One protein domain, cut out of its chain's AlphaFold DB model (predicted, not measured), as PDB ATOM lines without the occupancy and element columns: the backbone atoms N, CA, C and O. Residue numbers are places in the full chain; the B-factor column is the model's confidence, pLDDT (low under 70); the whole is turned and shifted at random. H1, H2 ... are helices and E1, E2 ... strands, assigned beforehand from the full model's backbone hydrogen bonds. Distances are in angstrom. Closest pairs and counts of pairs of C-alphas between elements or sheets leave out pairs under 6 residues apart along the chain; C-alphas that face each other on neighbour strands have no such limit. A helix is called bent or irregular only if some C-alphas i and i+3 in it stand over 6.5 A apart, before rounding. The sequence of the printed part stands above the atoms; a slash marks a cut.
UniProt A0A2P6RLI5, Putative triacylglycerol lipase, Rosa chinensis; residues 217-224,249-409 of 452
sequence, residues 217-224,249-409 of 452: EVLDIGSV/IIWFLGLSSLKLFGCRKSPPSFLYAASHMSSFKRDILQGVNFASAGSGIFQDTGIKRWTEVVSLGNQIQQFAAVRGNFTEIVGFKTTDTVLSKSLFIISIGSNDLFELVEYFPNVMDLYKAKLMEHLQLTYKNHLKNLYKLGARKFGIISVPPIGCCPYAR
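Overview. This is residues 217 to 224 and 249 to 409 of the 452 residues of the protein "Putative triacylglycerol lipase" of Rosa chinensis (UniProt A0A2P6RLI5). A small parallel sheet of three strands, E1, E2 and E3, has two long helices, H5 and H8, which run nearly parallel to each other, are shifted along the long axis and only graze the sheet. H6 folds back at the end of H5, H7 lies toward the other end of the domain, and the short hairpin H2 and H3 packs on H5 through H3. The printed part has 169 residues, with eight named helices and three named strands in the order E1 H1 H2 H3 H4 H5 H6 E2 H7 H8 E3, and its class is mostly helix. It is compact, with a radius of gyration of the C-alphas of 17.0 A, yet elongated, spanning 53 by 30 by 29 A.

Along the chain. E1 is residues 217 to 221, with C-alpha 217 at (38.876, 30.035, 32.976). After the cut come H1, residues 255 to 260, H2, residues 270 to 275, H3, residues 277 to 284, and H4, residues 303 to 306. H3 is irregular, with C-alphas 278 and 281 7.5 A apart. H5, residues 312 to 330, is 26.4 A long, and H6 is residues 332 to 339. E2, residues 343 to 347, is 13.2 A long, and H7, residues 350 to 359, is 14.3 A. H8, residues 365 to 388, is 34.6 A long. E3, residues 393 to 397, is 13.2 A long and ends with C-alpha 397 at (33.723, 20.328, 24.622).

Arrangement. H5 is the hub, touching H3, H6 and H8. H5 and H8 touch at a shallow tilt of 4 degrees, the same way, closest at the C-alphas of Gly 313 and His 382, 6.6 A. H5 and H6 touch at a steep tilt of 50 degrees, opposite ways, closest at the C-alphas of Thr 327 and Thr 335, 5.6 A. H3 and H5 touch, about perpendicular at 84 degrees, closest at the C-alphas of Ile 284 and Val 322, 6.9 A. H2 and H3 form a helical hairpin, closest at the C-alphas of Ala 273 and Phe 280, 5.2 A. E1 and E2 are parallel, with N 219 and O 345 2.8 A apart, within hydrogen-bond range; E2 and E3 are parallel, with N 346 and O 395 2.8 A apart. E2, H7, H8 and E3 form a strand-helix-strand unit, two parallel neighbour strands joined through helices, with a right-handed crossover. H7 and H8 are near each other, while H1 and H4 touch no helix. Every O i to N i+4 pair is within range in H1, H2, H5, H6, H7 and H8; H3 has 2 of 4, and H4 is too short for one.

Size, cuts and confidence. The C-alphas farthest apart are those of Gly 331 and Asn 362, 53.4 A. Residues 225 to 248 are not printed, and C-alphas 224 and 249 are 13.0 A apart across the cut. The link from H3 to H4 is long, 18 residues. The mean pLDDT of the printed part is 70.7; residues 217 to 224, 249 to 268 and 398 to 409 are among the 54 under 70.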
ATOM      1  N   GLU A 217      39.195  30.933  31.874       43.09
ATOM      2  CA  GLU A 217      38.876  30.035  32.976       43.09
ATOM      3  C   GLU A 217      38.662  28.644  32.394       43.09
ATOM      4  O   GLU A 217      37.847  28.456  31.490       43.09
ATOM      5  N   VAL A 218      39.431  27.674  32.877       40.72
ATOM      6  CA  VAL A 218      39.277  26.277  32.468       40.72
ATOM      7  C   VAL A 218      38.558  25.550  33.591       40.72
ATOM      8  O   VAL A 218      39.040  25.487  34.723       40.72
ATOM      9  N   LEU A 219      37.385  25.035  33.265       40.75
ATOM     10  CA  LEU A 219      36.532  24.245  34.125       40.75
ATOM     11  C   LEU A 219      36.498  22.834  33.534       40.75
ATOM     12  O   LEU A 219      35.680  22.500  32.687       40.75
ATOM     13  N   ASP A 220      37.439  22.025  33.995       39.09
ATOM     14  CA  ASP A 220      37.636  20.625  33.628       39.09
ATOM     15  C   ASP A 220      38.344  20.350  32.283       39.09
ATOM     16  O   ASP A 220      37.964  20.829  31.214       39.09
ATOM     17  N   ILE A 221      39.409  19.550  32.381       32.41
ATOM     18  CA  ILE A 221      40.051  18.800  31.298       32.41
ATOM     19  C   ILE A 221      40.125  17.375  31.848       32.41
ATOM     20  O   ILE A 221      41.141  16.958  32.407       32.41
ATOM     21  N   GLY A 222      38.994  16.674  31.803       28.02
ATOM     22  CA  GLY A 222      38.850  15.370  32.432       28.02
ATOM     23  C   GLY A 222      39.941  14.391  31.999       28.02
ATOM     24  O   GLY A 222      40.063  14.064  30.821       28.02
ATOM     25  N   SER A 223      40.720  13.903  32.964       27.59
ATOM     26  CA  SER A 223      41.438  12.624  32.921       27.59
ATOM     27  C   SER A 223      41.841  12.239  34.347       27.59
ATOM     28  O   SER A 223      42.644  12.925  34.963       27.59
ATOM     29  N   VAL A 224      41.203  11.185  34.867       25.33
ATOM     30  CA  VAL A 224      41.700  10.186  35.840       25.33
ATOM     31  C   VAL A 224      42.808  10.635  36.818       25.33
ATOM     32  O   VAL A 224      43.956  10.801  36.416       25.33
ATOM     33  N   ILE A 249      44.201   9.116  22.591       25.67
ATOM     34  CA  ILE A 249      43.647  10.417  22.977       25.67
ATOM     35  C   ILE A 249      44.534  11.168  23.984       25.67
ATOM     36  O   ILE A 249      44.200  11.409  25.137       25.67
ATOM     37  N   ILE A 250      45.678  11.633  23.477       22.69
ATOM     38  CA  ILE A 250      46.332  12.834  23.998       22.69
ATOM     39  C   ILE A 250      45.406  14.018  23.678       22.69
ATOM     40  O   ILE A 250      45.402  14.490  22.542       22.69
ATOM     41  N   TRP A 251      44.638  14.533  24.643       29.98
ATOM     42  CA  TRP A 251      44.152  15.916  24.540       29.98
ATOM     43  C   TRP A 251      45.110  16.847  25.258       29.98
ATOM     44  O   TRP A 251      44.938  17.264  26.398       29.98
ATOM     45  N   PHE A 252      46.124  17.218  24.483       29.50
ATOM     46  CA  PHE A 252      46.688  18.548  24.539       29.50
ATOM     47  C   PHE A 252      45.561  19.552  24.214       29.50
ATOM     48  O   PHE A 252      45.384  19.948  23.067       29.50
ATOM     49  N   LEU A 253      44.920  20.125  25.232       34.69
ATOM     50  CA  LEU A 253      44.911  21.591  25.266       34.69
ATOM     51  C   LEU A 253      46.282  22.023  25.790       34.69
ATOM     52  O   LEU A 253      46.432  22.604  26.860       34.69
ATOM     53  N   GLY A 254      47.317  21.643  25.039       31.50
ATOM     54  CA  GLY A 254      48.657  22.124  25.279       31.50
ATOM     55  C   GLY A 254      48.672  23.628  25.087       31.50
ATOM     56  O   GLY A 254      47.794  24.213  24.447       31.50
ATOM     57  N   LEU A 255      49.724  24.240  25.613       32.66
ATOM     58  CA  LEU A 255      50.038  25.659  25.487       32.66
ATOM     59  C   LEU A 255      49.793  26.253  24.082       32.66
ATOM     60  O   LEU A 255      49.552  27.449  23.990       32.66
ATOM     61  N   SER A 256      49.784  25.457  23.006       29.27
ATOM     62  CA  SER A 256      49.369  25.862  21.652       29.27
ATOM     63  C   SER A 256      47.982  26.500  21.574       29.27
ATOM     64  O   SER A 256      47.847  27.577  20.997       29.27
ATOM     65  N   SER A 257      46.961  25.878  22.170       32.47
ATOM     66  CA  SER A 257      45.586  26.398  22.148       32.47
ATOM     67  C   SER A 257      45.483  27.682  22.967       32.47
ATOM     68  O   SER A 257      44.787  28.613  22.593       32.47
ATOM     69  N   LEU A 258      46.247  27.780  24.056       37.12
ATOM     70  CA  LEU A 258      46.296  28.968  24.909       37.12
ATOM     71  C   LEU A 258      47.094  30.115  24.273       37.12
ATOM     72  O   LEU A 258      46.689  31.269  24.401       37.12
ATOM     73  N   LYS A 259      48.157  29.820  23.511       32.62
ATOM     74  CA  LYS A 259      48.882  30.805  22.690       32.62
ATOM     75  C   LYS A 259      47.999  31.376  21.580       32.62
ATOM     76  O   LYS A 259      48.092  32.573  21.321       32.62
ATOM     77  N   LEU A 260      47.103  30.572  20.998       31.45
ATOM     78  CA  LEU A 260      46.063  31.034  20.060       31.45
ATOM     79  C   LEU A 260      45.093  32.045  20.705       31.45
ATOM     80  O   LEU A 260      44.594  32.930  20.017       31.45
ATOM     81  N   PHE A 261      44.891  31.981  22.027       40.53
ATOM     82  CA  PHE A 261      44.111  32.958  22.807       40.53
ATOM     83  C   PHE A 261      44.975  34.045  23.485       40.53
ATOM     84  O   PHE A 261      44.477  34.835  24.291       40.53
ATOM     85  N   GLY A 262      46.275  34.112  23.170       38.94
ATOM     86  CA  GLY A 262      47.208  35.101  23.722       38.94
ATOM     87  C   GLY A 262      47.655  34.847  25.169       38.94
ATOM     88  O   GLY A 262      48.256  35.728  25.786       38.94
ATOM     89  N   CYS A 263      47.388  33.665  25.728       40.97
ATOM     90  CA  CYS A 263      47.866  33.246  27.044       40.97
ATOM     91  C   CYS A 263      49.279  32.650  26.936       40.97
ATOM     92  O   CYS A 263      49.524  31.722  26.168       40.97
ATOM     93  N   ARG A 264      50.227  33.167  27.735       43.16
ATOM     94  CA  ARG A 264      51.614  32.657  27.766       43.16
ATOM     95  C   ARG A 264      51.730  31.295  28.452       43.16
ATOM     96  O   ARG A 264      52.631  30.533  28.112       43.16
ATOM     97  N   LYS A 265      50.864  31.028  29.436       50.16
ATOM     98  CA  LYS A 265      50.826  29.807  30.253       50.16
ATOM     99  C   LYS A 265      49.389  29.447  30.631       50.16
ATOM    100  O   LYS A 265      48.530  30.327  30.638       50.16
ATOM    101  N   SER A 266      49.148  28.173  30.943       50.84
ATOM    102  CA  SER A 266      47.893  27.738  31.564       50.84
ATOM    103  C   SER A 266      47.716  28.411  32.927       50.84
ATOM    104  O   SER A 266      48.710  28.560  33.646       50.84
ATOM    105  N   PRO A 267      46.483  28.794  33.299       59.44
ATOM    106  CA  PRO A 267      46.198  29.290  34.635       59.44
ATOM    107  C   PRO A 267      46.595  28.286  35.732       59.44
ATOM    108  O   PRO A 267      46.468  27.075  35.513       59.44
ATOM    109  N   PRO A 268      47.047  28.753  36.910       61.66
ATOM    110  CA  PRO A 268      47.285  27.880  38.056       61.66
ATOM    111  C   PRO A 268      45.980  27.227  38.526       61.66
ATOM    112  O   PRO A 268      44.897  27.792  38.354       61.66
ATOM    113  N   SER A 269      46.073  26.042  39.137       73.12
ATOM    114  CA  SER A 269      44.897  25.405  39.737       73.12
ATOM    115  C   SER A 269      44.408  26.192  40.954       73.12
ATOM    116  O   SER A 269      45.205  26.798  41.673       73.12
ATOM    117  N   PHE A 270      43.099  26.175  41.211       73.06
ATOM    118  CA  PHE A 270      42.503  26.873  42.351       73.06
ATOM    119  C   PHE A 270      43.117  26.423  43.679       73.06
ATOM    120  O   PHE A 270      43.490  27.265  44.487       73.06
ATOM    121  N   LEU A 271      43.274  25.112  43.886       72.94
ATOM    122  CA  LEU A 271      43.844  24.570  45.123       72.94
ATOM    123  C   LEU A 271      45.303  25.002  45.324       72.94
ATOM    124  O   LEU A 271      45.691  25.323  46.444       72.94
ATOM    125  N   TYR A 272      46.089  25.075  44.243       73.69
ATOM    126  CA  TYR A 272      47.454  25.597  44.303       73.69
ATOM    127  C   TYR A 272      47.472  27.094  44.630       73.69
ATOM    128  O   TYR A 272      48.226  27.534  45.494       73.69
ATOM    129  N   ALA A 273      46.630  27.885  43.963       64.94
ATOM    130  CA  ALA A 273      46.545  29.316  44.226       64.94
ATOM    131  C   ALA A 273      46.100  29.577  45.676       64.94
ATOM    132  O   ALA A 273      46.664  30.433  46.357       64.94
ATOM    133  N   ALA A 274      45.122  28.814  46.170       71.38
ATOM    134  CA  ALA A 274      44.591  28.934  47.522       71.38
ATOM    135  C   ALA A 274      45.626  28.581  48.603       71.38
ATOM    136  O   ALA A 274      45.631  29.214  49.658       71.38
ATOM    137  N   SER A 275      46.529  27.627  48.345       71.25
ATOM    138  CA  SER A 275      47.617  27.295  49.276       71.25
ATOM    139  C   SER A 275      48.760  28.321  49.276       71.25
ATOM    140  O   SER A 275      49.528  28.377  50.234       71.25
ATOM    141  N   HIS A 276      48.837  29.193  48.264       75.81
ATOM    142  CA  HIS A 276      49.868  30.226  48.114       75.81
ATOM    143  C   HIS A 276      49.281  31.639  48.253       75.81
ATOM    144  O   HIS A 276      49.279  32.451  47.325       75.81
ATOM    145  N   MET A 277      48.813  31.963  49.463       77.00
ATOM    146  CA  MET A 277      48.133  33.231  49.787       77.00
ATOM    147  C   MET A 277      48.911  34.494  49.373       77.00
ATOM    148  O   MET A 277      48.298  35.504  49.023       77.00
ATOM    149  N   SER A 278      50.248  34.452  49.389       79.50
ATOM    150  CA  SER A 278      51.106  35.589  49.026       79.50
ATOM    151  C   SER A 278      51.021  35.965  47.543       79.50
ATOM    152  O   SER A 278      51.145  37.145  47.212       79.50
ATOM    153  N   SER A 279      50.780  35.001  46.648       75.75
ATOM    154  CA  SER A 279      50.597  35.244  45.211       75.75
ATOM    155  C   SER A 279      49.141  35.166  44.761       75.75
ATOM    156  O   SER A 279      48.825  35.680  43.688       75.75
ATOM    157  N   PHE A 280      48.247  34.624  45.592       74.50
ATOM    158  CA  PHE A 280      46.840  34.379  45.272       74.50
ATOM    159  C   PHE A 280      46.151  35.556  44.571       74.50
ATOM    160  O   PHE A 280      45.606  35.387  43.483       74.50
ATOM    161  N   LYS A 281      46.235  36.773  45.130       77.75
ATOM    162  CA  LYS A 281      45.596  37.969  44.546       77.75
ATOM    163  C   LYS A 281      46.094  38.280  43.132       77.75
ATOM    164  O   LYS A 281      45.311  38.690  42.288       77.75
ATOM    165  N   ARG A 282      47.384  38.082  42.855       74.12
ATOM    166  CA  ARG A 282      47.974  38.295  41.524       74.12
ATOM    167  C   ARG A 282      47.608  37.164  40.564       74.12
ATOM    168  O   ARG A 282      47.440  37.400  39.368       74.12
ATOM    169  N   ASP A 283      47.515  35.948  41.078       65.88
ATOM    170  CA  ASP A 283      47.267  34.753  40.280       65.88
ATOM    171  C   ASP A 283      45.809  34.730  39.793       65.88
ATOM    172  O   ASP A 283      45.573  34.553  38.598       65.88
ATOM    173  N   ILE A 284      44.838  35.072  40.652       69.44
ATOM    174  CA  ILE A 284      43.421  35.151  40.254       69.44
ATOM    175  C   ILE A 284      43.133  36.231  39.200       69.44
ATOM    176  O   ILE A 284      42.184  36.094  38.429       69.44
ATOM    177  N   LEU A 285      43.961  37.280  39.117       68.69
ATOM    178  CA  LEU A 285      43.825  38.330  38.099       68.69
ATOM    179  C   LEU A 285      44.218  37.861  36.690       68.69
ATOM    180  O   LEU A 285      43.831  38.490  35.705       68.69
ATOM    181  N   GLN A 286      44.985  36.774  36.588       66.31
ATOM    182  CA  GLN A 286      45.485  36.222  35.323       66.31
ATOM    183  C   GLN A 286      44.637  35.046  34.807       66.31
ATOM    184  O   GLN A 286      44.779  34.650  33.648       66.31
ATOM    185  N   GLY A 287      43.734  34.525  35.642       66.50
ATOM    186  CA  GLY A 287      42.901  33.351  35.385       66.50
ATOM    187  C   GLY A 287      43.171  32.239  36.399       66.50
ATOM    188  O   GLY A 287      44.243  32.178  36.998       66.50
ATOM    189  N   VAL A 288      42.207  31.332  36.570       67.00
ATOM    190  CA  VAL A 288      42.302  30.182  37.485       67.00
ATOM    191  C   VAL A 288      41.762  28.933  36.790       67.00
ATOM    192  O   VAL A 288      40.830  29.011  35.988       67.00
ATOM    193  N   ASN A 289      42.365  27.781  37.077       73.12
ATOM    194  CA  ASN A 289      41.897  26.473  36.638       73.12
ATOM    195  C   ASN A 289      41.177  25.757  37.791       73.12
ATOM    196  O   ASN A 289      41.779  25.475  38.828       73.12
ATOM    197  N   PHE A 290      39.899  25.451  37.605       77.38
ATOM    198  CA  PHE A 290      39.068  24.775  38.606       77.38
ATOM    199  C   PHE A 290      38.885  23.279  38.311       77.38
ATOM    200  O   PHE A 290      38.220  22.589  39.074       77.38
ATOM    201  N   ALA A 291      39.473  22.769  37.223       71.38
ATOM    202  CA  ALA A 291      39.399  21.366  36.828       71.38
ATOM    203  C   ALA A 291      39.826  20.410  37.950       71.38
ATOM    204  O   ALA A 291      40.837  20.629  38.622       71.38
ATOM    205  N   SER A 292      39.104  19.297  38.077       73.38
ATOM    206  CA  SER A 292      39.446  18.199  38.978       73.38
ATOM    207  C   SER A 292      39.315  16.874  38.241       73.38
ATOM    208  O   SER A 292      38.276  16.557  37.667       73.38
ATOM    209  N   ALA A 293      40.395  16.099  38.257       67.88
ATOM    210  CA  ALA A 293      40.422  14.779  37.654       67.88
ATOM    211  C   ALA A 293      39.388  13.849  38.309       67.88
ATOM    212  O   ALA A 293      39.186  13.875  39.519       67.88
ATOM    213  N   GLY A 294      38.718  13.032  37.492       69.56
ATOM    214  CA  GLY A 294      37.634  12.158  37.948       69.56
ATOM    215  C   GLY A 294      36.295  12.865  38.182       69.56
ATOM    216  O   GLY A 294      35.304  12.181  38.417       69.56
ATOM    217  N   SER A 295      36.238  14.197  38.069       78.56
ATOM    218  CA  SER A 295      35.005  14.964  38.251       78.56
ATOM    219  C   SER A 295      33.975  14.692  37.163       78.56
ATOM    220  O   SER A 295      34.302  14.386  36.014       78.56
ATOM    221  N   GLY A 296      32.711  14.813  37.543       81.31
ATOM    222  CA  GLY A 296      31.575  14.725  36.646       81.31
ATOM    223  C   GLY A 296      30.585  15.857  36.860       81.31
ATOM    224  O   GLY A 296      30.757  16.750  37.696       81.31
ATOM    225  N   ILE A 297      29.524  15.805  36.069       86.31
ATOM    226  CA  ILE A 297      28.380  16.709  36.177       86.31
ATOM    227  C   ILE A 297      27.652  16.472  37.501       86.31
ATOM    228  O   ILE A 297      27.206  17.438  38.138       86.31
ATOM    229  N   PHE A 298      27.530  15.209  37.916       90.75
ATOM    230  CA  PHE A 298      26.967  14.867  39.212       90.75
ATOM    231  C   PHE A 298      27.958  15.094  40.347       90.75
ATOM    232  O   PHE A 298      29.176  15.092  40.179       90.75
ATOM    233  N   GLN A 299      27.393  15.308  41.533       91.06
ATOM    234  CA  GLN A 299      28.167  15.556  42.739       91.06
ATOM    235  C   GLN A 299      28.998  14.339  43.155       91.06
ATOM    236  O   GLN A 299      30.119  14.521  43.621       91.06
ATOM    237  N   ASP A 300      28.459  13.137  42.951       89.19
ATOM    238  CA  ASP A 300      29.041  11.898  43.467       89.19
ATOM    239  C   ASP A 300      29.992  11.205  42.480       89.19
ATOM    240  O   ASP A 300      30.679  10.250  42.849       89.19
ATOM    241  N   THR A 301      30.064  11.703  41.240       83.06
ATOM    242  CA  THR A 301      30.921  11.136  40.196       83.06
ATOM    243  C   THR A 301      32.383  11.186  40.616       83.06
ATOM    244  O   THR A 301      32.898  12.219  41.049       83.06
ATOM    245  N   GLY A 302      33.061  10.054  40.483       74.50
ATOM    246  CA  GLY A 302      34.466   9.866  40.813       74.50
ATOM    247  C   GLY A 302      34.724   9.596  42.292       74.50
ATOM    248  O   GLY A 302      35.794   9.084  42.613       74.50
ATOM    249  N   ILE A 303      33.783   9.865  43.206       75.94
ATOM    250  CA  ILE A 303      34.020   9.746  44.658       75.94
ATOM    251  C   ILE A 303      34.309   8.301  45.054       75.94
ATOM    252  O   ILE A 303      35.264   8.042  45.789       75.94
ATOM    253  N   LYS A 304      33.519   7.350  44.538       73.19
ATOM    254  CA  LYS A 304      33.666   5.920  44.857       73.19
ATOM    255  C   LYS A 304      35.057   5.399  44.505       73.19
ATOM    256  O   LYS A 304      35.576   4.511  45.177       73.19
ATOM    257  N   ARG A 305      35.636   5.940  43.437       67.50
ATOM    258  CA  ARG A 305      36.928   5.518  42.921       67.50
ATOM    259  C   ARG A 305      38.075   6.299  43.535       67.50
ATOM    260  O   ARG A 305      39.115   5.709  43.810       67.50
ATOM    261  N   TRP A 306      37.882   7.603  43.730       64.50
ATOM    262  CA  TRP A 306      38.986   8.535  43.888       64.50
ATOM    263  C   TRP A 306      39.028   9.341  45.185       64.50
ATOM    264  O   TRP A 306      40.016  10.037  45.383       64.50
ATOM    265  N   THR A 307      38.043   9.205  46.084       64.25
ATOM    266  CA  THR A 307      37.917   9.839  47.425       64.25
ATOM    267  C   THR A 307      38.045  11.373  47.516       64.25
ATOM    268  O   THR A 307      37.320  11.978  48.296       64.25
ATOM    269  N   GLU A 308      38.883  12.027  46.712       71.50
ATOM    270  CA  GLU A 308      39.175  13.461  46.690       71.50
ATOM    271  C   GLU A 308      38.866  14.049  45.302       71.50
ATOM    272  O   GLU A 308      39.749  14.457  44.548       71.50
ATOM    273  N   VAL A 309      37.578  14.084  44.947       74.88
ATOM    274  CA  VAL A 309      37.098  14.661  43.680       74.88
ATOM    275  C   VAL A 309      36.319  15.939  43.947       74.88
ATOM    276  O   VAL A 309      35.392  15.971  44.757       74.88
ATOM    277  N   VAL A 310      36.660  17.009  43.227       79.19
ATOM    278  CA  VAL A 310      35.894  18.260  43.256       79.19
ATOM    279  C   VAL A 310      34.868  18.217  42.129       79.19
ATOM    280  O   VAL A 310      35.200  18.435  40.961       79.19
ATOM    281  N   SER A 311      33.610  17.937  42.471       84.94
ATOM    282  CA  SER A 311      32.489  17.923  41.518       84.94
ATOM    283  C   SER A 311      32.306  19.263  40.801       84.94
ATOM    284  O   SER A 311      32.667  20.310  41.346       84.94
ATOM    285  N   LEU A 312      31.677  19.269  39.618       85.38
ATOM    286  CA  LEU A 312      31.404  20.506  38.869       85.38
ATOM    287  C   LEU A 312      30.701  21.574  39.717       85.38
ATOM    288  O   LEU A 312      31.041  22.753  39.654       85.38
ATOM    289  N   GLY A 313      29.742  21.155  40.544       88.19
ATOM    290  CA  GLY A 313      29.045  22.053  41.461       88.19
ATOM    291  C   GLY A 313      29.999  22.736  42.444       88.19
ATOM    292  O   GLY A 313      29.897  23.945  42.655       88.19
ATOM    293  N   ASN A 314      30.962  21.995  42.991       87.06
ATOM    294  CA  ASN A 314      31.976  22.542  43.892       87.06
ATOM    295  C   ASN A 314      32.997  23.411  43.145       87.06
ATOM    296  O   ASN A 314      33.384  24.457  43.660       87.06
ATOM    297  N   GLN A 315      33.374  23.059  41.914       83.75
ATOM    298  CA  GLN A 315      34.225  23.910  41.070       83.75
ATOM    299  C   GLN A 315      33.557  25.273  40.797       83.75
ATOM    300  O   GLN A 315      34.201  26.318  40.869       83.75
ATOM    301  N   ILE A 316      32.237  25.294  40.577       87.94
ATOM    302  CA  ILE A 316      31.461  26.537  40.422       87.94
ATOM    303  C   ILE A 316      31.436  27.354  41.721       87.94
ATOM    304  O   ILE A 316      31.499  28.584  41.672       87.94
ATOM    305  N   GLN A 317      31.374  26.708  42.888       89.81
ATOM    306  CA  GLN A 317      31.477  27.404  44.179       89.81
ATOM    307  C   GLN A 317      32.869  28.011  44.392       89.81
ATOM    308  O   GLN A 317      32.979  29.144  44.862       89.81
ATOM    309  N   GLN A 318      33.930  27.305  43.993       84.19
ATOM    310  CA  GLN A 318      35.293  27.842  44.009       84.19
ATOM    311  C   GLN A 318      35.408  29.071  43.103       84.19
ATOM    312  O   GLN A 318      35.955  30.093  43.521       84.19
ATOM    313  N   PHE A 319      34.824  29.021  41.904       87.06
ATOM    314  CA  PHE A 319      34.740  30.187  41.026       87.06
ATOM    315  C   PHE A 319      33.970  31.346  41.676       87.06
ATOM    316  O   PHE A 319      34.436  32.484  41.641       87.06
ATOM    317  N   ALA A 320      32.839  31.082  42.336       89.44
ATOM    318  CA  ALA A 320      32.091  32.118  43.050       89.44
ATOM    319  C   ALA A 320      32.936  32.799  44.146       89.44
ATOM    320  O   ALA A 320      32.888  34.024  44.286       89.44
ATOM    321  N   ALA A 321      33.754  32.032  44.875       87.25
ATOM    322  CA  ALA A 321      34.693  32.572  45.856       87.25
ATOM    323  C   ALA A 321      35.794  33.420  45.195       87.25
ATOM    324  O   ALA A 321      36.074  34.533  45.643       87.25
ATOM    325  N   VAL A 322      36.376  32.943  44.087       82.12
ATOM    326  CA  VAL A 322      37.368  33.705  43.308       82.12
ATOM    327  C   VAL A 322      36.772  35.003  42.773       82.12
ATOM    328  O   VAL A 322      37.413  36.044  42.893       82.12
ATOM    329  N   ARG A 323      35.536  34.987  42.263       86.25
ATOM    330  CA  ARG A 323      34.809  36.197  41.855       86.25
ATOM    331  C   ARG A 323      34.679  37.188  43.010       86.25
ATOM    332  O   ARG A 323      34.866  38.381  42.786       86.25
ATOM    333  N   GLY A 324      34.354  36.725  44.218       87.69
ATOM    334  CA  GLY A 324      34.275  37.574  45.412       87.69
ATOM    335  C   GLY A 324      35.604  38.269  45.709       87.69
ATOM    336  O   GLY A 324      35.658  39.495  45.777       87.69
ATOM    337  N   ASN A 325      36.691  37.497  45.756       85.62
ATOM    338  CA  ASN A 325      38.041  38.022  45.984       85.62
ATOM    339  C   ASN A 325      38.495  38.971  44.864       85.62
ATOM    340  O   ASN A 325      39.091  40.012  45.122       85.62
ATOM    341  N   PHE A 326      38.186  38.642  43.611       80.94
ATOM    342  CA  PHE A 326      38.464  39.496  42.458       80.94
ATOM    343  C   PHE A 326      37.694  40.824  42.566       80.94
ATOM    344  O   PHE A 326      38.267  41.892  42.354       80.94
ATOM    345  N   THR A 327      36.426  40.765  42.989       87.31
ATOM    346  CA  THR A 327      35.574  41.943  43.221       87.31
ATOM    347  C   THR A 327      36.139  42.864  44.290       87.31
ATOM    348  O   THR A 327      36.094  44.080  44.119       87.31
ATOM    349  N   GLU A 328      36.699  42.311  45.363       90.19
ATOM    350  CA  GLU A 328      37.350  43.095  46.415       90.19
ATOM    351  C   GLU A 328      38.587  43.847  45.896       90.19
ATOM    352  O   GLU A 328      38.849  44.970  46.318       90.19
ATOM    353  N   ILE A 329      39.326  43.263  44.945       85.31
ATOM    354  CA  ILE A 329      40.556  43.856  44.399       85.31
ATOM    355  C   ILE A 329      40.258  44.961  43.380       85.31
ATOM    356  O   ILE A 329      40.908  46.003  43.412       85.31
ATOM    357  N   VAL A 330      39.325  44.733  42.446       82.31
ATOM    358  CA  VAL A 330      39.121  45.639  41.292       82.31
ATOM    359  C   VAL A 330      37.764  46.345  41.262       82.31
ATOM    360  O   VAL A 330      37.510  47.168  40.377       82.31
ATOM    361  N   GLY A 331      36.874  46.026  42.201       90.31
ATOM    362  CA  GLY A 331      35.518  46.563  42.286       90.31
ATOM    363  C   GLY A 331      34.490  45.832  41.413       90.31
ATOM    364  O   GLY A 331      34.804  45.118  40.457       90.31
ATOM    365  N   PHE A 332      33.210  46.043  41.736       91.50
ATOM    366  CA  PHE A 332      32.078  45.308  41.152       91.50
ATOM    367  C   PHE A 332      31.921  45.534  39.642       91.50
ATOM    368  O   PHE A 332      31.879  44.587  38.861       91.50
ATOM    369  N   LYS A 333      31.916  46.803  39.209       90.94
ATOM    370  CA  LYS A 333      31.728  47.176  37.796       90.94
ATOM    371  C   LYS A 333      32.835  46.615  36.898       90.94
ATOM    372  O   LYS A 333      32.561  46.125  35.801       90.94
ATOM    373  N   THR A 334      34.080  46.674  37.369       84.06
ATOM    374  CA  THR A 334      35.240  46.117  36.662       84.06
ATOM    375  C   THR A 334      35.139  44.601  36.584       84.06
ATOM    376  O   THR A 334      35.340  44.040  35.512       84.06
ATOM    377  N   THR A 335      34.748  43.945  37.677       83.50
ATOM    378  CA  THR A 335      34.574  42.487  37.726       83.50
ATOM    379  C   THR A 335      33.575  41.994  36.695       83.50
ATOM    380  O   THR A 335      33.918  41.142  35.880       83.50
ATOM    381  N   ASP A 336      32.376  42.571  36.648       84.31
ATOM    382  CA  ASP A 336      31.359  42.156  35.676       84.31
ATOM    383  C   ASP A 336      31.808  42.424  34.224       84.31
ATOM    384  O   ASP A 336      31.562  41.624  33.314       84.31
ATOM    385  N   THR A 337      32.532  43.525  33.995       80.56
ATOM    386  CA  THR A 337      33.101  43.851  32.676       80.56
ATOM    387  C   THR A 337      34.171  42.847  32.253       80.56
ATOM    388  O   THR A 337      34.252  42.486  31.079       80.56
ATOM    389  N   VAL A 338      35.002  42.398  33.191       76.12
ATOM    390  CA  VAL A 338      36.059  41.423  32.933       76.12
ATOM    391  C   VAL A 338      35.457  40.033  32.704       76.12
ATOM    392  O   VAL A 338      35.695  39.451  31.650       76.12
ATOM    393  N   LEU A 339      34.591  39.549  33.600       78.88
ATOM    394  CA  LEU A 339      33.951  38.227  33.494       78.88
ATOM    395  C   LEU A 339      33.100  38.063  32.230       78.88
ATOM    396  O   LEU A 339      33.107  37.001  31.609       78.88
ATOM    397  N   SER A 340      32.413  39.123  31.794       79.31
ATOM    398  CA  SER A 340      31.652  39.096  30.537       79.31
ATOM    399  C   SER A 340      32.536  38.976  29.288       79.31
ATOM    400  O   SER A 340      32.059  38.579  28.220       79.31
ATOM    401  N   LYS A 341      33.830  39.299  29.402       74.00
ATOM    402  CA  LYS A 341      34.817  39.177  28.324       74.00
ATOM    403  C   LYS A 341      35.654  37.901  28.420       74.00
ATOM    404  O   LYS A 341      36.133  37.479  27.362       74.00
ATOM    405  N   SER A 342      35.785  37.314  29.612       72.06
ATOM    406  CA  SER A 342      36.474  36.046  29.886       72.06
ATOM    407  C   SER A 342      35.870  34.867  29.123       72.06
ATOM    408  O   SER A 342      34.659  34.813  28.899       72.06
ATOM    409  N   LEU A 343      36.720  33.906  28.753       68.75
ATOM    410  CA  LEU A 343      36.326  32.638  28.139       68.75
ATOM    411  C   LEU A 343      36.297  31.518  29.187       68.75
ATOM    412  O   LEU A 343      37.308  31.279  29.836       68.75
ATOM    413  N   PHE A 344      35.174  30.811  29.296       72.56
ATOM    414  CA  PHE A 344      34.979  29.657  30.176       72.56
ATOM    415  C   PHE A 344      35.019  28.375  29.345       72.56
ATOM    416  O   PHE A 344      34.101  28.119  28.567       72.56
ATOM    417  N   ILE A 345      36.075  27.580  29.470       69.50
ATOM    418  CA  ILE A 345      36.229  26.318  28.733       69.50
ATOM    419  C   ILE A 345      35.746  25.178  29.620       69.50
ATOM    420  O   ILE A 345      36.230  25.060  30.740       69.50
ATOM    421  N   ILE A 346      34.809  24.361  29.133       71.00
ATOM    422  CA  ILE A 346      34.201  23.270  29.900       71.00
ATOM    423  C   ILE A 346      34.343  21.942  29.160       71.00
ATOM    424  O   ILE A 346      33.842  21.820  28.042       71.00
ATOM    425  N   SER A 347      34.962  20.941  29.791       74.19
ATOM    426  CA  SER A 347      35.038  19.562  29.283       74.19
ATOM    427  C   SER A 347      34.728  18.562  30.391       74.19
ATOM    428  O   SER A 347      35.625  18.144  31.118       74.19
ATOM    429  N   ILE A 348      33.463  18.151  30.493       77.88
ATOM    430  CA  ILE A 348      32.958  17.327  31.596       77.88
ATOM    431  C   ILE A 348      31.821  16.408  31.139       77.88
ATOM    432  O   ILE A 348      31.186  16.663  30.116       77.88
ATOM    433  N   GLY A 349      31.554  15.340  31.891       75.44
ATOM    434  CA  GLY A 349      30.476  14.383  31.612       75.44
ATOM    435  C   GLY A 349      30.965  12.969  31.292       75.44
ATOM    436  O   GLY A 349      30.247  12.001  31.518       75.44
ATOM    437  N   SER A 350      32.200  12.823  30.800       76.06
ATOM    438  CA  SER A 350      32.751  11.512  30.424       76.06
ATOM    439  C   SER A 350      32.834  10.559  31.617       76.06
ATOM    440  O   SER A 350      32.522   9.382  31.474       76.06
ATOM    441  N   ASN A 351      33.214  11.067  32.796       78.50
ATOM    442  CA  ASN A 351      33.320  10.258  34.010       78.50
ATOM    443  C   ASN A 351      31.948   9.764  34.491       78.50
ATOM    444  O   ASN A 351      31.848   8.611  34.899       78.50
ATOM    445  N   ASP A 352      30.884  10.568  34.353       83.88
ATOM    446  CA  ASP A 352      29.517  10.149  34.696       83.88
ATOM    447  C   ASP A 352      29.078   8.952  33.831       83.88
ATOM    448  O   ASP A 352      28.428   8.020  34.307       83.88
ATOM    449  N   LEU A 353      29.473   8.953  32.551       78.94
ATOM    450  CA  LEU A 353      29.180   7.852  31.635       78.94
ATOM    451  C   LEU A 353      30.066   6.626  31.885       78.94
ATOM    452  O   LEU A 353      29.573   5.501  31.808       78.94
ATOM    453  N   PHE A 354      31.352   6.817  32.196       75.88
ATOM    454  CA  PHE A 354      32.242   5.709  32.546       75.88
ATOM    455  C   PHE A 354      31.768   4.980  33.803       75.88
ATOM    456  O   PHE A 354      31.742   3.752  33.808       75.88
ATOM    457  N   GLU A 355      31.339   5.704  34.837       81.44
ATOM    458  CA  GLU A 355      30.810   5.083  36.054       81.44
ATOM    459  C   GLU A 355      29.503   4.326  35.810       81.44
ATOM    460  O   GLU A 355      29.315   3.248  36.379       81.44
ATOM    461  N   LEU A 356      28.625   4.836  34.936       80.25
ATOM    462  CA  LEU A 356      27.429   4.103  34.523       80.25
ATOM    463  C   LEU A 356      27.802   2.744  33.918       80.25
ATOM    464  O   LEU A 356      27.248   1.723  34.322       80.25
ATOM    465  N   VAL A 357      28.722   2.735  32.950       73.62
ATOM    466  CA  VAL A 357      29.130   1.509  32.246       73.62
ATOM    467  C   VAL A 357      29.848   0.545  33.190       73.62
ATOM    468  O   VAL A 357      29.582  -0.653  33.161       73.62
ATOM    469  N   GLU A 358      30.725   1.056  34.052       74.81
ATOM    470  CA  GLU A 358      31.541   0.238  34.948       74.81
ATOM    471  C   GLU A 358      30.739  -0.389  36.091       74.81
ATOM    472  O   GLU A 358      30.920  -1.565  36.405       74.81
ATOM    473  N   TYR A 359      29.859   0.380  36.734       77.62
ATOM    474  CA  TYR A 359      29.122  -0.099  37.904       77.62
ATOM    475  C   TYR A 359      27.769  -0.713  37.557       77.62
ATOM    476  O   TYR A 359      27.231  -1.476  38.362       77.62
ATOM    477  N   PHE A 360      27.230  -0.426  36.370       79.69
ATOM    478  CA  PHE A 360      25.930  -0.928  35.930       79.69
ATOM    479  C   PHE A 360      25.960  -1.424  34.468       79.69
ATOM    480  O   PHE A 360      25.185  -0.946  33.636       79.69
ATOM    481  N   PRO A 361      26.793  -2.429  34.130       70.75
ATOM    482  CA  PRO A 361      26.979  -2.889  32.747       70.75
ATOM    483  C   PRO A 361      25.691  -3.420  32.090       70.75
ATOM    484  O   PRO A 361      25.492  -3.265  30.889       70.75
ATOM    485  N   ASN A 362      24.770  -3.976  32.885       79.50
ATOM    486  CA  ASN A 362      23.504  -4.562  32.420       79.50
ATOM    487  C   ASN A 362      22.286  -3.670  32.702       79.50
ATOM    488  O   ASN A 362      21.170  -4.151  32.897       79.50
ATOM    489  N   VAL A 363      22.498  -2.360  32.805       80.38
ATOM    490  CA  VAL A 363      21.429  -1.421  33.134       80.38
ATOM    491  C   VAL A 363      20.406  -1.304  32.001       80.38
ATOM    492  O   VAL A 363      20.757  -1.193  30.826       80.38
ATOM    493  N   MET A 364      19.122  -1.307  32.362       82.44
ATOM    494  CA  MET A 364      18.014  -1.173  31.412       82.44
ATOM    495  C   MET A 364      18.100   0.147  30.639       82.44
ATOM    496  O   MET A 364      18.373   1.197  31.227       82.44
ATOM    497  N   ASP A 365      17.758   0.136  29.349       79.19
ATOM    498  CA  ASP A 365      17.807   1.342  28.504       79.19
ATOM    499  C   ASP A 365      16.915   2.475  29.024       79.19
ATOM    500  O   ASP A 365      17.288   3.645  28.955       79.19
ATOM    501  N   LEU A 366      15.780   2.139  29.649       76.69
ATOM    502  CA  LEU A 366      14.925   3.121  30.320       76.69
ATOM    503  C   LEU A 366      15.669   3.875  31.434       76.69
ATOM    504  O   LEU A 366      15.458   5.073  31.619       76.69
ATOM    505  N   TYR A 367      16.533   3.193  32.186       81.19
ATOM    506  CA  TYR A 367      17.333   3.835  33.225       81.19
ATOM    507  C   TYR A 367      18.459   4.673  32.614       81.19
ATOM    508  O   TYR A 367      18.675   5.792  33.072       81.19
ATOM    509  N   LYS A 368      19.110   4.203  31.537       77.69
ATOM    510  CA  LYS A 368      20.085   5.016  30.781       77.69
ATOM    511  C   LYS A 368      19.451   6.325  30.306       77.69
ATOM    512  O   LYS A 368      20.023   7.388  30.518       77.69
ATOM    513  N   ALA A 369      18.245   6.261  29.735       76.69
ATOM    514  CA  ALA A 369      17.510   7.438  29.274       76.69
ATOM    515  C   ALA A 369      17.205   8.417  30.421       76.69
ATOM    516  O   ALA A 369      17.481   9.610  30.295       76.69
ATOM    517  N   LYS A 370      16.719   7.914  31.564       82.44
ATOM    518  CA  LYS A 370      16.475   8.733  32.766       82.44
ATOM    519  C   LYS A 370      17.752   9.371  33.311       82.44
ATOM    520  O   LYS A 370      17.730  10.532  33.713       82.44
ATOM    521  N   LEU A 371      18.865   8.639  33.320       83.19
ATOM    522  CA  LEU A 371      20.150   9.180  33.756       83.19
ATOM    523  C   LEU A 371      20.621  10.298  32.822       83.19
ATOM    524  O   LEU A 371      21.048  11.343  33.302       83.19
ATOM    525  N   MET A 372      20.506  10.108  31.505       81.50
ATOM    526  CA  MET A 372      20.873  11.126  30.516       81.50
ATOM    527  C   MET A 372      20.025  12.390  30.661       81.50
ATOM    528  O   MET A 372      20.569  13.493  30.632       81.50
ATOM    529  N   GLU A 373      18.716  12.249  30.880       81.50
ATOM    530  CA  GLU A 373      17.830  13.379  31.175       81.50
ATOM    531  C   GLU A 373      18.278  14.118  32.447       81.50
ATOM    532  O   GLU A 373      18.411  15.347  32.453       81.50
ATOM    533  N   HIS A 374      18.582  13.373  33.514       88.00
ATOM    534  CA  HIS A 374      19.046  13.950  34.772       88.00
ATOM    535  C   HIS A 374      20.402  14.660  34.635       88.00
ATOM    536  O   HIS A 374      20.593  15.750  35.183       88.00
ATOM    537  N   LEU A 375      21.325  14.091  33.859       84.00
ATOM    538  CA  LEU A 375      22.642  14.655  33.570       84.00
ATOM    539  C   LEU A 375      22.510  15.961  32.781       84.00
ATOM    540  O   LEU A 375      23.092  16.976  33.164       84.00
ATOM    541  N   GLN A 376      21.672  15.984  31.742       84.25
ATOM    542  CA  GLN A 376      21.395  17.191  30.959       84.25
ATOM    543  C   GLN A 376      20.752  18.294  31.807       84.25
ATOM    544  O   GLN A 376      21.156  19.458  31.722       84.25
ATOM    545  N   LEU A 377      19.773  17.947  32.649       88.19
ATOM    546  CA  LEU A 377      19.123  18.901  33.548       88.19
ATOM    547  C   LEU A 377      20.119  19.487  34.556       88.19
ATOM    548  O   LEU A 377      20.134  20.701  34.784       88.19
ATOM    549  N   THR A 378      20.973  18.641  35.128       89.69
ATOM    550  CA  THR A 378      21.997  19.046  36.098       89.69
ATOM    551  C   THR A 378      23.041  19.944  35.444       89.69
ATOM    552  O   THR A 378      23.321  21.033  35.949       89.69
ATOM    553  N   TYR A 379      23.534  19.573  34.263       88.81
ATOM    554  CA  TYR A 379      24.486  20.384  33.508       88.81
ATOM    555  C   TYR A 379      23.901  21.745  33.112       88.81
ATOM    556  O   TYR A 379      24.535  22.782  33.305       88.81
ATOM    557  N   LYS A 380      22.642  21.776  32.660       87.25
ATOM    558  CA  LYS A 380      21.909  23.021  32.388       87.25
ATOM    559  C   LYS A 380      21.847  23.931  33.616       87.25
ATOM    560  O   LYS A 380      21.984  25.148  33.478       87.25
ATOM    561  N   ASN A 381      21.634  23.375  34.807       92.00
ATOM    562  CA  ASN A 381      21.607  24.151  36.047       92.00
ATOM    563  C   ASN A 381      22.994  24.708  36.401       92.00
ATOM    564  O   ASN A 381      23.098  25.887  36.738       92.00
ATOM    565  N   HIS A 382      24.054  23.916  36.235       89.25
ATOM    566  CA  HIS A 382      25.440  24.360  36.414       89.25
ATOM    567  C   HIS A 382      25.813  25.511  35.468       89.25
ATOM    568  O   HIS A 382      26.302  26.547  35.921       89.25
ATOM    569  N   LEU A 383      25.476  25.406  34.179       84.12
ATOM    570  CA  LEU A 383      25.689  26.486  33.204       84.12
ATOM    571  C   LEU A 383      24.904  27.757  33.562       84.12
ATOM    572  O   LEU A 383      25.432  28.866  33.474       84.12
ATOM    573  N   LYS A 384      23.652  27.618  34.022       89.94
ATOM    574  CA  LYS A 384      22.863  28.757  34.519       89.94
ATOM    575  C   LYS A 384      23.505  29.412  35.740       89.94
ATOM    576  O   LYS A 384      23.454  30.636  35.853       89.94
ATOM    577  N   ASN A 385      24.089  28.633  36.645       91.75
ATOM    578  CA  ASN A 385      24.774  29.164  37.822       91.75
ATOM    579  C   ASN A 385      26.022  29.961  37.421       91.75
ATOM    580  O   ASN A 385      26.175  31.095  37.869       91.75
ATOM    581  N   LEU A 386      26.838  29.445  36.497       85.88
ATOM    582  CA  LEU A 386      27.960  30.192  35.915       85.88
ATOM    583  C   LEU A 386      27.498  31.493  35.246       85.88
ATOM    584  O   LEU A 386      28.081  32.555  35.466       85.88
ATOM    585  N   TYR A 387      26.403  31.443  34.484       89.81
ATOM    586  CA  TYR A 387      25.838  32.634  33.851       89.81
ATOM    587  C   TYR A 387      25.388  33.680  34.884       89.81
ATOM    588  O   TYR A 387      25.668  34.870  34.731       89.81
ATOM    589  N   LYS A 388      24.740  33.263  35.979       94.62
ATOM    590  CA  LYS A 388      24.378  34.164  37.089       94.62
ATOM    591  C   LYS A 388      25.602  34.801  37.751       94.62
ATOM    592  O   LYS A 388      25.515  35.940  38.192       94.62
ATOM    593  N   LEU A 389      26.732  34.097  37.775       88.25
ATOM    594  CA  LEU A 389      28.002  34.590  38.314       88.25
ATOM    595  C   LEU A 389      28.766  35.522  37.353       88.25
ATOM    596  O   LEU A 389      29.803  36.054  37.727       88.25
ATOM    597  N   GLY A 390      28.260  35.772  36.143       83.00
ATOM    598  CA  GLY A 390      28.844  36.744  35.208       83.00
ATOM    599  C   GLY A 390      29.547  36.132  33.997       83.00
ATOM    600  O   GLY A 390      29.957  36.877  33.110       83.00
ATOM    601  N   ALA A 391      29.619  34.801  33.898       82.38
ATOM    602  CA  ALA A 391      30.152  34.130  32.717       82.38
ATOM    603  C   ALA A 391      29.268  34.389  31.485       82.38
ATOM    604  O   ALA A 391      28.038  34.279  31.553       82.38
ATOM    605  N   ARG A 392      29.871  34.757  30.348       81.38
ATOM    606  CA  ARG A 392      29.135  35.050  29.098       81.38
ATOM    607  C   ARG A 392      29.647  34.305  27.874       81.38
ATOM    608  O   ARG A 392      28.857  34.060  26.968       81.38
ATOM    609  N   LYS A 393      30.928  33.935  27.833       75.88
ATOM    610  CA  LYS A 393      31.526  33.217  26.703       75.88
ATOM    611  C   LYS A 393      31.944  31.830  27.152       75.88
ATOM    612  O   LYS A 393      32.781  31.707  28.040       75.88
ATOM    613  N   PHE A 394      31.381  30.808  26.522       73.62
ATOM    614  CA  PHE A 394      31.642  29.414  26.856       73.62
ATOM    615  C   PHE A 394      32.253  28.685  25.659       73.62
ATOM    616  O   PHE A 394      31.757  28.814  24.542       73.62
ATOM    617  N   GLY A 395      33.307  27.908  25.898       71.19
ATOM    618  CA  GLY A 395      33.821  26.889  24.988       71.19
ATOM    619  C   GLY A 395      33.492  25.516  25.558       71.19
ATOM    620  O   GLY A 395      34.179  25.054  26.462       71.19
ATOM    621  N   ILE A 396      32.423  24.885  25.074       71.81
ATOM    622  CA  ILE A 396      31.962  23.586  25.581       71.81
ATOM    623  C   ILE A 396      32.510  22.480  24.682       71.81
ATOM    624  O   ILE A 396      32.265  22.483  23.476       71.81
ATOM    625  N   ILE A 397      33.226  21.533  25.279       70.56
ATOM    626  CA  ILE A 397      33.723  20.328  24.622       70.56
ATOM    627  C   ILE A 397      32.774  19.188  24.982       70.56
ATOM    628  O   ILE A 397      32.591  18.857  26.154       70.56
ATOM    629  N   SER A 398      32.131  18.615  23.968       60.31
ATOM    630  CA  SER A 398      31.202  17.502  24.151       60.31
ATOM    631  C   SER A 398      31.923  16.228  24.587       60.31
ATOM    632  O   SER A 398      33.084  16.002  24.247       60.31
ATOM    633  N   VAL A 399      31.198  15.369  25.304       66.31
ATOM    634  CA  VAL A 399      31.686  14.048  25.706       66.31
ATOM    635  C   VAL A 399      31.989  13.217  24.450       66.31
ATOM    636  O   VAL A 399      31.091  13.037  23.623       66.31
ATOM    637  N   PRO A 400      33.227  12.715  24.271       59.16
ATOM    638  CA  PRO A 400      33.556  11.842  23.150       59.16
ATOM    639  C   PRO A 400      32.838  10.487  23.290       59.16
ATOM    640  O   PRO A 400      32.416  10.125  24.389       59.16
ATOM    641  N   PRO A 401      32.712   9.695  22.211       55.78
ATOM    642  CA  PRO A 401      32.107   8.365  22.277       55.78
ATOM    643  C   PRO A 401      32.947   7.424  23.159       55.78
ATOM    644  O   PRO A 401      33.873   6.769  22.682       55.78
ATOM    645  N   ILE A 402      32.626   7.345  24.456       61.03
ATOM    646  CA  ILE A 402      33.439   6.636  25.462       61.03
ATOM    647  C   ILE A 402      33.568   5.123  25.212       61.03
ATOM    648  O   ILE A 402      34.550   4.516  25.625       61.03
ATOM    649  N   GLY A 403      32.637   4.512  24.468       53.12
ATOM    650  CA  GLY A 403      32.738   3.110  24.028       53.12
ATOM    651  C   GLY A 403      33.828   2.866  22.973       53.12
ATOM    652  O   GLY A 403      34.185   1.726  22.675       53.12
ATOM    653  N   CYS A 404      34.389   3.928  22.392       53.44
ATOM    654  CA  CYS A 404      35.552   3.846  21.513       53.44
ATOM    655  C   CYS A 404      36.881   3.897  22.274       53.44
ATOM    656  O   CYS A 404      37.934   3.686  21.672       53.44
ATOM    657  N   CYS A 405      36.860   4.156  23.583       51.72
ATOM    658  CA  CYS A 405      38.064   4.142  24.398       51.72
ATOM    659  C   CYS A 405      38.555   2.696  24.584       51.72
ATOM    660  O   CYS A 405      37.739   1.832  24.902       51.72
ATOM    661  N   PRO A 406      39.871   2.415  24.464       48.78
ATOM    662  CA  PRO A 406      40.406   1.064  24.653       48.78
ATOM    663  C   PRO A 406      39.986   0.432  25.986       48.78
ATOM    664  O   PRO A 406      39.606  -0.730  26.016       48.78
ATOM    665  N   TYR A 407      39.936   1.227  27.062       52.88
ATOM    666  CA  TYR A 407      39.449   0.801  28.380       52.88
ATOM    667  C   TYR A 407      38.051   0.153  28.346       52.88
ATOM    668  O   TYR A 407      37.811  -0.805  29.067       52.88
ATOM    669  N   ALA A 408      37.147   0.640  27.490       48.50
ATOM    670  CA  ALA A 408      35.786   0.122  27.358       48.50
ATOM    671  C   ALA A 408      35.663  -1.050  26.362       48.50
ATOM    672  O   ALA A 408      34.572  -1.587  26.199       48.50
ATOM    673  N   ARG A 409      36.746  -1.422  25.661       46.00
ATOM    674  CA  ARG A 409      36.744  -2.455  24.606       46.00
ATOM    675  C   ARG A 409      37.457  -3.751  24.989       46.00
ATOM    676  O   ARG A 409      37.339  -4.729  24.259       46.00
TER     677      ARG A 409